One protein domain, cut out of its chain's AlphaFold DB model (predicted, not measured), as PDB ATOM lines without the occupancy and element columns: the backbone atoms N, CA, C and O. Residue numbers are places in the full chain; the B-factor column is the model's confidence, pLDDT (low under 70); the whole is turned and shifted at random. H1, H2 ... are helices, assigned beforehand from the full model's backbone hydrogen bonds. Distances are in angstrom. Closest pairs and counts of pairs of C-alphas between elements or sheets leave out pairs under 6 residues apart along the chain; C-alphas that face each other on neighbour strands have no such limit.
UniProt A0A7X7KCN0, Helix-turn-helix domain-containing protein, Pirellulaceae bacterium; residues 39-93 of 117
ATOM      1  N   ALA A  39      43.941 188.833  -1.241       86.31
ATOM      2  CA  ALA A  39      43.841 190.043  -2.058       86.31
ATOM      3  C   ALA A  39      43.273 189.792  -3.474       86.31
ATOM      4  O   ALA A  39      42.345 190.505  -3.839       86.31
ATOM      5  N   PRO A  40      43.700 188.766  -4.243       87.88
ATOM      6  CA  PRO A  40      43.089 188.449  -5.541       87.88
ATOM      7  C   PRO A  40      41.566 188.264  -5.509       87.88
ATOM      8  O   PRO A  40      40.885 188.677  -6.443       87.88
ATOM      9  N   TRP A  41      41.019 187.684  -4.434       90.44
ATOM     10  CA  TRP A  41      39.570 187.486  -4.297       90.44
ATOM     11  C   TRP A  41      38.852 188.820  -4.122       90.44
ATOM     12  O   TRP A  41      37.849 189.079  -4.781       90.44
ATOM     13  N   LYS A  42      39.405 189.693  -3.270       89.75
ATOM     14  CA  LYS A  42      38.853 191.030  -3.026       89.75
ATOM     15  C   LYS A  42      38.934 191.905  -4.276       89.75
ATOM     16  O   LYS A  42      37.965 192.584  -4.594       89.75
ATOM     17  N   LEU A  43      40.052 191.831  -5.005       91.31
ATOM     18  CA  LEU A  43      40.251 192.530  -6.276       91.31
ATOM     19  C   LEU A  43      39.223 192.093  -7.323       91.31
ATOM     20  O   LEU A  43      38.566 192.931  -7.931       91.31
ATOM     21  N   LEU A  44      39.042 190.782  -7.511       91.56
ATOM     22  CA  LEU A  44      38.049 190.272  -8.454       91.56
ATOM     23  C   LEU A  44      36.633 190.703  -8.062       91.56
ATOM     24  O   LEU A  44      35.861 191.127  -8.917       91.56
ATOM     25  N   LYS A  45      36.309 190.636  -6.767       91.06
ATOM     26  CA  LYS A  45      35.010 191.059  -6.249       91.06
ATOM     27  C   LYS A  45      34.724 192.527  -6.553       91.06
ATOM     28  O   LYS A  45      33.684 192.820  -7.134       91.06
ATOM     29  N   VAL A  46      35.652 193.429  -6.231       92.25
ATOM     30  CA  VAL A  46      35.446 194.863  -6.478       92.25
ATOM     31  C   VAL A  46      35.376 195.179  -7.976       92.25
ATOM     32  O   VAL A  46      34.567 196.006  -8.378       92.25
ATOM     33  N   LEU A  47      36.145 194.482  -8.823       91.50
ATOM     34  CA  LEU A  47      36.091 194.651 -10.281       91.50
ATOM     35  C   LEU A  47      34.736 194.219 -10.862       91.50
ATOM     36  O   LEU A  47      34.188 194.909 -11.723       91.50
ATOM     37  N   VAL A  48      34.172 193.113 -10.367       90.62
ATOM     38  CA  VAL A  48      32.832 192.644 -10.754       90.62
ATOM     39  C   VAL A  48      31.750 193.620 -10.279       90.62
ATOM     40  O   VAL A  48      30.860 193.991 -11.049       90.62
ATOM     41  N   GLU A  49      31.832 194.072  -9.026       89.56
ATOM     42  CA  GLU A  49      30.838 194.961  -8.411       89.56
ATOM     43  C   GLU A  49      30.901 196.404  -8.959       89.56
ATOM     44  O   GLU A  49      29.869 197.072  -9.063       89.56
ATOM     45  N   SER A  50      32.082 196.892  -9.359       88.44
ATOM     46  CA  SER A  50      32.291 198.288  -9.764       88.44
ATOM     47  C   SER A  50      31.944 198.555 -11.221       88.44
ATOM     48  O   SER A  50      32.689 198.182 -12.130       88.44
ATOM     49  N   LYS A  51      30.842 199.273 -11.467       81.62
ATOM     50  CA  LYS A  51      30.417 199.683 -12.821       81.62
ATOM     51  C   LYS A  51      31.450 200.533 -13.563       81.62
ATOM     52  O   LYS A  51      31.457 200.536 -14.789       81.62
ATOM     53  N   ASN A  52      32.317 201.210 -12.819       87.56
ATOM     54  CA  ASN A  52      33.330 202.102 -13.352       87.56
ATOM     55  C   ASN A  52      34.723 201.462 -13.279       87.56
ATOM     56  O   ASN A  52      34.963 200.610 -12.416       87.56
ATOM     57  N   PRO A  53      35.652 201.893 -14.145       90.69
ATOM     58  CA  PRO A  53      37.065 201.596 -13.976       90.69
ATOM     59  C   PRO A  53      37.564 201.995 -12.589       90.69
ATOM     60  O   PRO A  53      37.220 203.068 -12.100       90.69
ATOM     61  N   LEU A  54      38.379 201.137 -11.986       91.62
ATOM     62  CA  LEU A  54      38.992 201.350 -10.681       91.62
ATOM     63  C   LEU A  54      40.444 201.770 -10.855       91.62
ATOM     64  O   LEU A  54      41.202 201.120 -11.579       91.62
ATOM     65  N   SER A  55      40.826 202.839 -10.171       91.06
ATOM     66  CA  SER A  55      42.197 203.334 -10.104       91.06
ATOM     67  C   SER A  55      43.112 202.417  -9.286       91.06
ATOM     68  O   SER A  55      42.670 201.535  -8.547       91.06
ATOM     69  N   GLU A  56      44.423 202.645  -9.389       88.38
ATOM     70  CA  GLU A  56      45.426 201.897  -8.620       88.38
ATOM     71  C   GLU A  56      45.168 201.984  -7.111       88.38
ATOM     72  O   GLU A  56      45.192 200.965  -6.422       88.38
ATOM     73  N   SER A  57      44.857 203.182  -6.612       86.56
ATOM     74  CA  SER A  57      44.557 203.415  -5.199       86.56
ATOM     75  C   SER A  57      43.308 202.662  -4.743       86.56
ATOM     76  O   SER A  57      43.351 202.015  -3.703       86.56
ATOM     77  N   GLU A  58      42.235 202.665  -5.540       89.88
ATOM     78  CA  GLU A  58      41.002 201.931  -5.218       89.88
ATOM     79  C   GLU A  58      41.228 200.414  -5.178       89.88
ATOM     80  O   GLU A  58      40.705 199.723  -4.303       89.88
ATOM     81  N   LEU A  59      42.045 199.877  -6.090       89.50
ATOM     82  CA  LEU A  59      42.389 198.454  -6.090       89.50
ATOM     83  C   LEU A  59      43.302 198.079  -4.920       89.50
ATOM     84  O   LEU A  59      43.114 197.028  -4.302       89.50
ATOM     85  N   ILE A  60      44.281 198.926  -4.598       88.38
ATOM     86  CA  ILE A  60      45.136 198.749  -3.421       88.38
ATOM     87  C   ILE A  60      44.278 198.732  -2.153       88.38
ATOM     88  O   ILE A  60      44.385 197.800  -1.353       88.38
ATOM     89  N   GLU A  61      43.380 199.703  -2.011       88.25
ATOM     90  CA  GLU A  61      42.479 199.806  -0.869       88.25
ATOM     91  C   GLU A  61      41.548 198.588  -0.779       88.25
ATOM     92  O   GLU A  61      41.402 197.991   0.288       88.25
ATOM     93  N   ALA A  62      40.991 198.125  -1.899       88.38
ATOM     94  CA  ALA A  62      40.129 196.946  -1.908       88.38
ATOM     95  C   ALA A  62      40.877 195.651  -1.533       88.38
ATOM     96  O   ALA A  62      40.345 194.800  -0.814       88.38
ATOM     97  N   GLY A  63      42.114 195.471  -2.008       86.50
ATOM     98  CA  GLY A  63      42.904 194.263  -1.753       86.50
ATOM     99  C   GLY A  63      43.524 194.214  -0.353       86.50
ATOM    100  O   GLY A  63      43.459 193.179   0.329       86.50
ATOM    101  N   TRP A  64      44.104 195.332   0.084       86.69
ATOM    102  CA  TRP A  64      44.988 195.425   1.252       86.69
ATOM    103  C   TRP A  64      44.537 196.454   2.297       86.69
ATOM    104  O   TRP A  64      45.087 196.480   3.396       86.69
ATOM    105  N   GLY A  65      43.500 197.249   2.023       82.19
ATOM    106  CA  GLY A  65      43.057 198.320   2.913       82.19
ATOM    107  C   GLY A  65      44.093 199.438   3.001       82.19
ATOM    108  O   GLY A  65      44.740 199.780   2.016       82.19
ATOM    109  N   HIS A  66      44.279 199.987   4.201       72.12
ATOM    110  CA  HIS A  66      45.241 201.068   4.447       72.12
ATOM    111  C   HIS A  66      46.710 200.592   4.486       72.12
ATOM    112  O   HIS A  66      47.621 201.409   4.647       72.12
ATOM    113  N   ASP A  67      46.964 199.285   4.339       66.88
ATOM    114  CA  ASP A  67      48.309 198.706   4.352       66.88
ATOM    115  C   ASP A  67      49.015 198.957   3.007       66.88
ATOM    116  O   ASP A  67      49.066 198.130   2.097       66.88
ATOM    117  N   SER A  68      49.505 200.188   2.860       58.69
ATOM    118  CA  SER A  68      49.990 200.744   1.588       58.69
ATOM    119  C   SER A  68      51.444 200.369   1.281       58.69
ATOM    120  O   SER A  68      51.893 200.481   0.142       58.69
ATOM    121  N   ASN A  69      52.196 199.908   2.285       61.22
ATOM    122  CA  ASN A  69      53.661 199.836   2.219       61.22
ATOM    123  C   ASN A  69      54.187 198.729   1.285       61.22
ATOM    124  O   ASN A  69      55.340 198.759   0.868       61.22
ATOM    125  N   THR A  70      53.329 197.773   0.914       61.94
ATOM    126  CA  THR A  70      53.689 196.632   0.054       61.94
ATOM    127  C   THR A  70      52.849 196.556  -1.225       61.94
ATOM    128  O   THR A  70      53.014 195.632  -2.023       61.94
ATOM    129  N   ALA A  71      51.920 197.491  -1.441       65.12
ATOM    130  CA  ALA A  71      50.743 197.227  -2.264       65.12
ATOM    131  C   ALA A  71      50.922 197.480  -3.770       65.12
ATOM    132  O   ALA A  71      50.417 196.689  -4.561       65.12
ATOM    133  N   ALA A  72      51.675 198.500  -4.197       63.78
ATOM    134  CA  ALA A  72      51.748 198.868  -5.621       63.78
ATOM    135  C   ALA A  72      52.466 197.813  -6.489       63.78
ATOM    136  O   ALA A  72      51.919 197.328  -7.481       63.78
ATOM    137  N   HIS A  73      53.667 197.374  -6.086       68.62
ATOM    138  CA  HIS A  73      54.381 196.309  -6.808       68.62
ATOM    139  C   HIS A  73      53.632 194.968  -6.729       68.62
ATOM    140  O   HIS A  73      53.612 194.184  -7.680       68.62
ATOM    141  N   THR A  74      52.945 194.734  -5.609       82.00
ATOM    142  CA  THR A  74      52.116 193.545  -5.416       82.00
ATOM    143  C   THR A  74      50.859 193.584  -6.287       82.00
ATOM    144  O   THR A  74      50.468 192.536  -6.800       82.00
ATOM    145  N   LEU A  75      50.255 194.752  -6.534       87.06
ATOM    146  CA  LEU A  75      49.039 194.887  -7.334       87.06
ATOM    147  C   LEU A  75      49.257 194.390  -8.762       87.06
ATOM    148  O   LEU A  75      48.515 193.524  -9.219       87.06
ATOM    149  N   ALA A  76      50.289 194.880  -9.452       85.94
ATOM    150  CA  ALA A  76      50.568 194.472 -10.830       85.94
ATOM    151  C   ALA A  76      50.782 192.951 -10.947       85.94
ATOM    152  O   ALA A  76      50.273 192.314 -11.877       85.94
ATOM    153  N   ASN A  77      51.477 192.358  -9.970       87.75
ATOM    154  CA  ASN A  77      51.675 190.914  -9.908       87.75
ATOM    155  C   ASN A  77      50.351 190.168  -9.657       87.75
ATOM    156  O   ASN A  77      50.025 189.243 -10.398       87.75
ATOM    157  N   ARG A  78      49.532 190.611  -8.689       88.56
ATOM    158  CA  ARG A  78      48.229 189.981  -8.397       88.56
ATOM    159  C   ARG A  78      47.237 190.112  -9.543       88.56
ATOM    160  O   ARG A  78      46.542 189.145  -9.832       88.56
ATOM    161  N   LEU A  79      47.186 191.258 -10.220       89.69
ATOM    162  CA  LEU A  79      46.360 191.431 -11.415       89.69
ATOM    163  C   LEU A  79      46.825 190.500 -12.537       89.69
ATOM    164  O   LEU A  79      45.998 189.891 -13.204       89.69
ATOM    165  N   SER A  80      48.136 190.328 -12.717       89.38
ATOM    166  CA  SER A  80      48.678 189.391 -13.710       89.38
ATOM    167  C   SER A  80      48.348 187.931 -13.384       89.38
ATOM    168  O   SER A  80      47.983 187.168 -14.279       89.38
ATOM    169  N   GLU A  81      48.432 187.528 -12.115       88.56
ATOM    170  CA  GLU A  81      47.996 186.199 -11.668       88.56
ATOM    171  C   GLU A  81      46.491 186.000 -11.871       88.56
ATOM    172  O   GLU A  81      46.059 184.935 -12.323       88.56
ATOM    173  N   LEU A  82      45.694 187.031 -11.580       89.62
ATOM    174  CA  LEU A  82      44.248 186.998 -11.747       89.62
ATOM    175  C   LEU A  82      43.870 186.869 -13.227       89.62
ATOM    176  O   LEU A  82      43.103 185.972 -13.559       89.62
ATOM    177  N   ARG A  83      44.484 187.653 -14.125       91.19
ATOM    178  CA  ARG A  83      44.304 187.523 -15.583       91.19
ATOM    179  C   ARG A  83      44.567 186.104 -16.063       91.19
ATOM    180  O   ARG A  83      43.700 185.496 -16.678       91.19
ATOM    181  N   LYS A  84      45.723 185.538 -15.702       89.25
ATOM    182  CA  LYS A  84      46.090 184.158 -16.065       89.25
ATOM    183  C   LYS A  84      45.101 183.137 -15.512       89.25
ATOM    184  O   LYS A  84      44.786 182.153 -16.177       89.25
ATOM    185  N   THR A  85      44.621 183.355 -14.291       88.62
ATOM    186  CA  THR A  85      43.640 182.475 -13.652       88.62
ATOM    187  C   THR A  85      42.322 182.511 -14.409       88.62
ATOM    188  O   THR A  85      41.801 181.453 -14.742       88.62
ATOM    189  N   LEU A  86      41.824 183.702 -14.733       88.38
ATOM    190  CA  LEU A  86      40.590 183.896 -15.486       88.38
ATOM    191  C   LEU A  86      40.701 183.319 -16.898       88.38
ATOM    192  O   LEU A  86      39.884 182.480 -17.259       88.38
ATOM    193  N   GLN A  87      41.759 183.649 -17.640       89.56
ATOM    194  CA  GLN A  87      42.006 183.101 -18.978       89.56
ATOM    195  C   GLN A  87      42.024 181.571 -18.966       89.56
ATOM    196  O   GLN A  87      41.320 180.925 -19.739       89.56
ATOM    197  N   LYS A  88      42.755 180.969 -18.019       88.38
ATOM    198  CA  LYS A  88      42.853 179.510 -17.906       88.38
ATOM    199  C   LYS A  88      41.539 178.857 -17.484       88.38
ATOM    200  O   LYS A  88      41.207 177.785 -17.982       88.38
ATOM    201  N   LYS A  89      40.831 179.436 -16.511       88.44
ATOM    202  CA  LYS A  89      39.626 178.833 -15.921       88.44
ATOM    203  C   LYS A  89      38.395 179.021 -16.787       88.44
ATOM    204  O   LYS A  89      37.564 178.123 -16.819       88.44
ATOM    205  N   LEU A  90      38.300 180.151 -17.472       85.75
ATOM    206  CA  LEU A  90      37.182 180.484 -18.347       85.75
ATOM    207  C   LEU A  90      37.462 180.121 -19.811       85.75
ATOM    208  O   LEU A  90      36.609 180.350 -20.658       85.75
ATOM    209  N   SER A  91      38.632 179.536 -20.100       86.50
ATOM    210  CA  SER A  91      39.064 179.174 -21.455       86.50
ATOM    211  C   SER A  91      38.953 180.350 -22.433       86.50
ATOM    212  O   SER A  91      38.512 180.175 -23.569       86.50
ATOM    213  N   LEU A  92      39.341 181.545 -21.973       84.12
ATOM    214  CA  LEU A  92      39.332 182.743 -22.809       84.12
ATOM    215  C   LEU A  92      40.418 182.620 -23.886       84.12
ATOM    216  O   LEU A  92      41.500 182.101 -23.591       84.12
ATOM    217  N   PRO A  93      40.148 183.077 -25.118       81.44
ATOM    218  CA  PRO A  93      41.122 183.018 -26.196       81.44
ATOM    219  C   PRO A  93      42.347 183.899 -25.907       81.44
ATOM    220  O   PRO A  93      42.242 184.954 -25.279       81.44
TER     221      PRO A  93
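Overview. This is residues 39 to 93 of the 117 residues of the protein "Helix-turn-helix domain-containing protein" of Pirellulaceae bacterium (UniProt A0A7X7KCN0). One long helix, H3, makes the long axis of the model, and two shorter helices, H1 and H2, pack on the same side of it, each at a steep angle to it, and touch each other. H2 packs on the first residues of H3, the beginning of H1 packs farther along it, and the rest of H3 runs on past both contacts; at the other end of H1, residues 48 to 53 stick out. The printed part has 55 residues with three named helices in the order H1, H2, H3 and no named strand, and its class is all helix. It is compact, with a radius of gyration of the C-alphas of 11.4 A, and its C-alphas span 35 by 24 by 15 A.

Arrangement. H1, residues 39 to 49, touches H2, residues 56 to 64, and their closest C-alphas, those of Ala 39 and Gly 63, are 4.3 A apart. Their lines stand at a steep tilt of 57 degrees, and they run opposite ways. H2 touches H3, residues 71 to 90, with residues 71 to 75 of H3 alone; the closest C-alphas are those of Ile 60 and Ala 71, 5.9 A apart. The lines of H2 and H3 are about perpendicular, at 80 degrees. H1 touches residues 78 to 82 of H3 alone, and the closest C-alphas, those of Pro 40 and Arg 78, are 6.1 A apart. H1 and H3 run the same way at a tilt of 69 degrees, only just steep. The helix packing is mostly crossed: of the three pairs that touch, 0 are at a shallow tilt. Each O i to N i+4 pair is within hydrogen-bond range in H1 and H2, and 14 of 16 are in H3.

Along the chain. H1 begins at C-alpha 39, at (43.841, 190.043, -2.058), and measures 15.3 A from first to last C-alpha. H2 measures 11.8 A, with C-alpha 56 at (45.426, 201.897, -8.620). H3, the longest helix with 20 residues, measures 26.9 A and ends at C-alpha 90, at (37.182, 180.484, -18.347).

Size, cuts and confidence. The two C-alphas farthest apart, those of His 66 and Pro 93, are 35.8 A apart. The printed part has no cut. The links from H1 to H2 and from H2 to H3 are short, with 6 residues each. The mean pLDDT of the printed part is 84.8; residues 67 to 73, of which 71 to 73 belong to H3, are under 70.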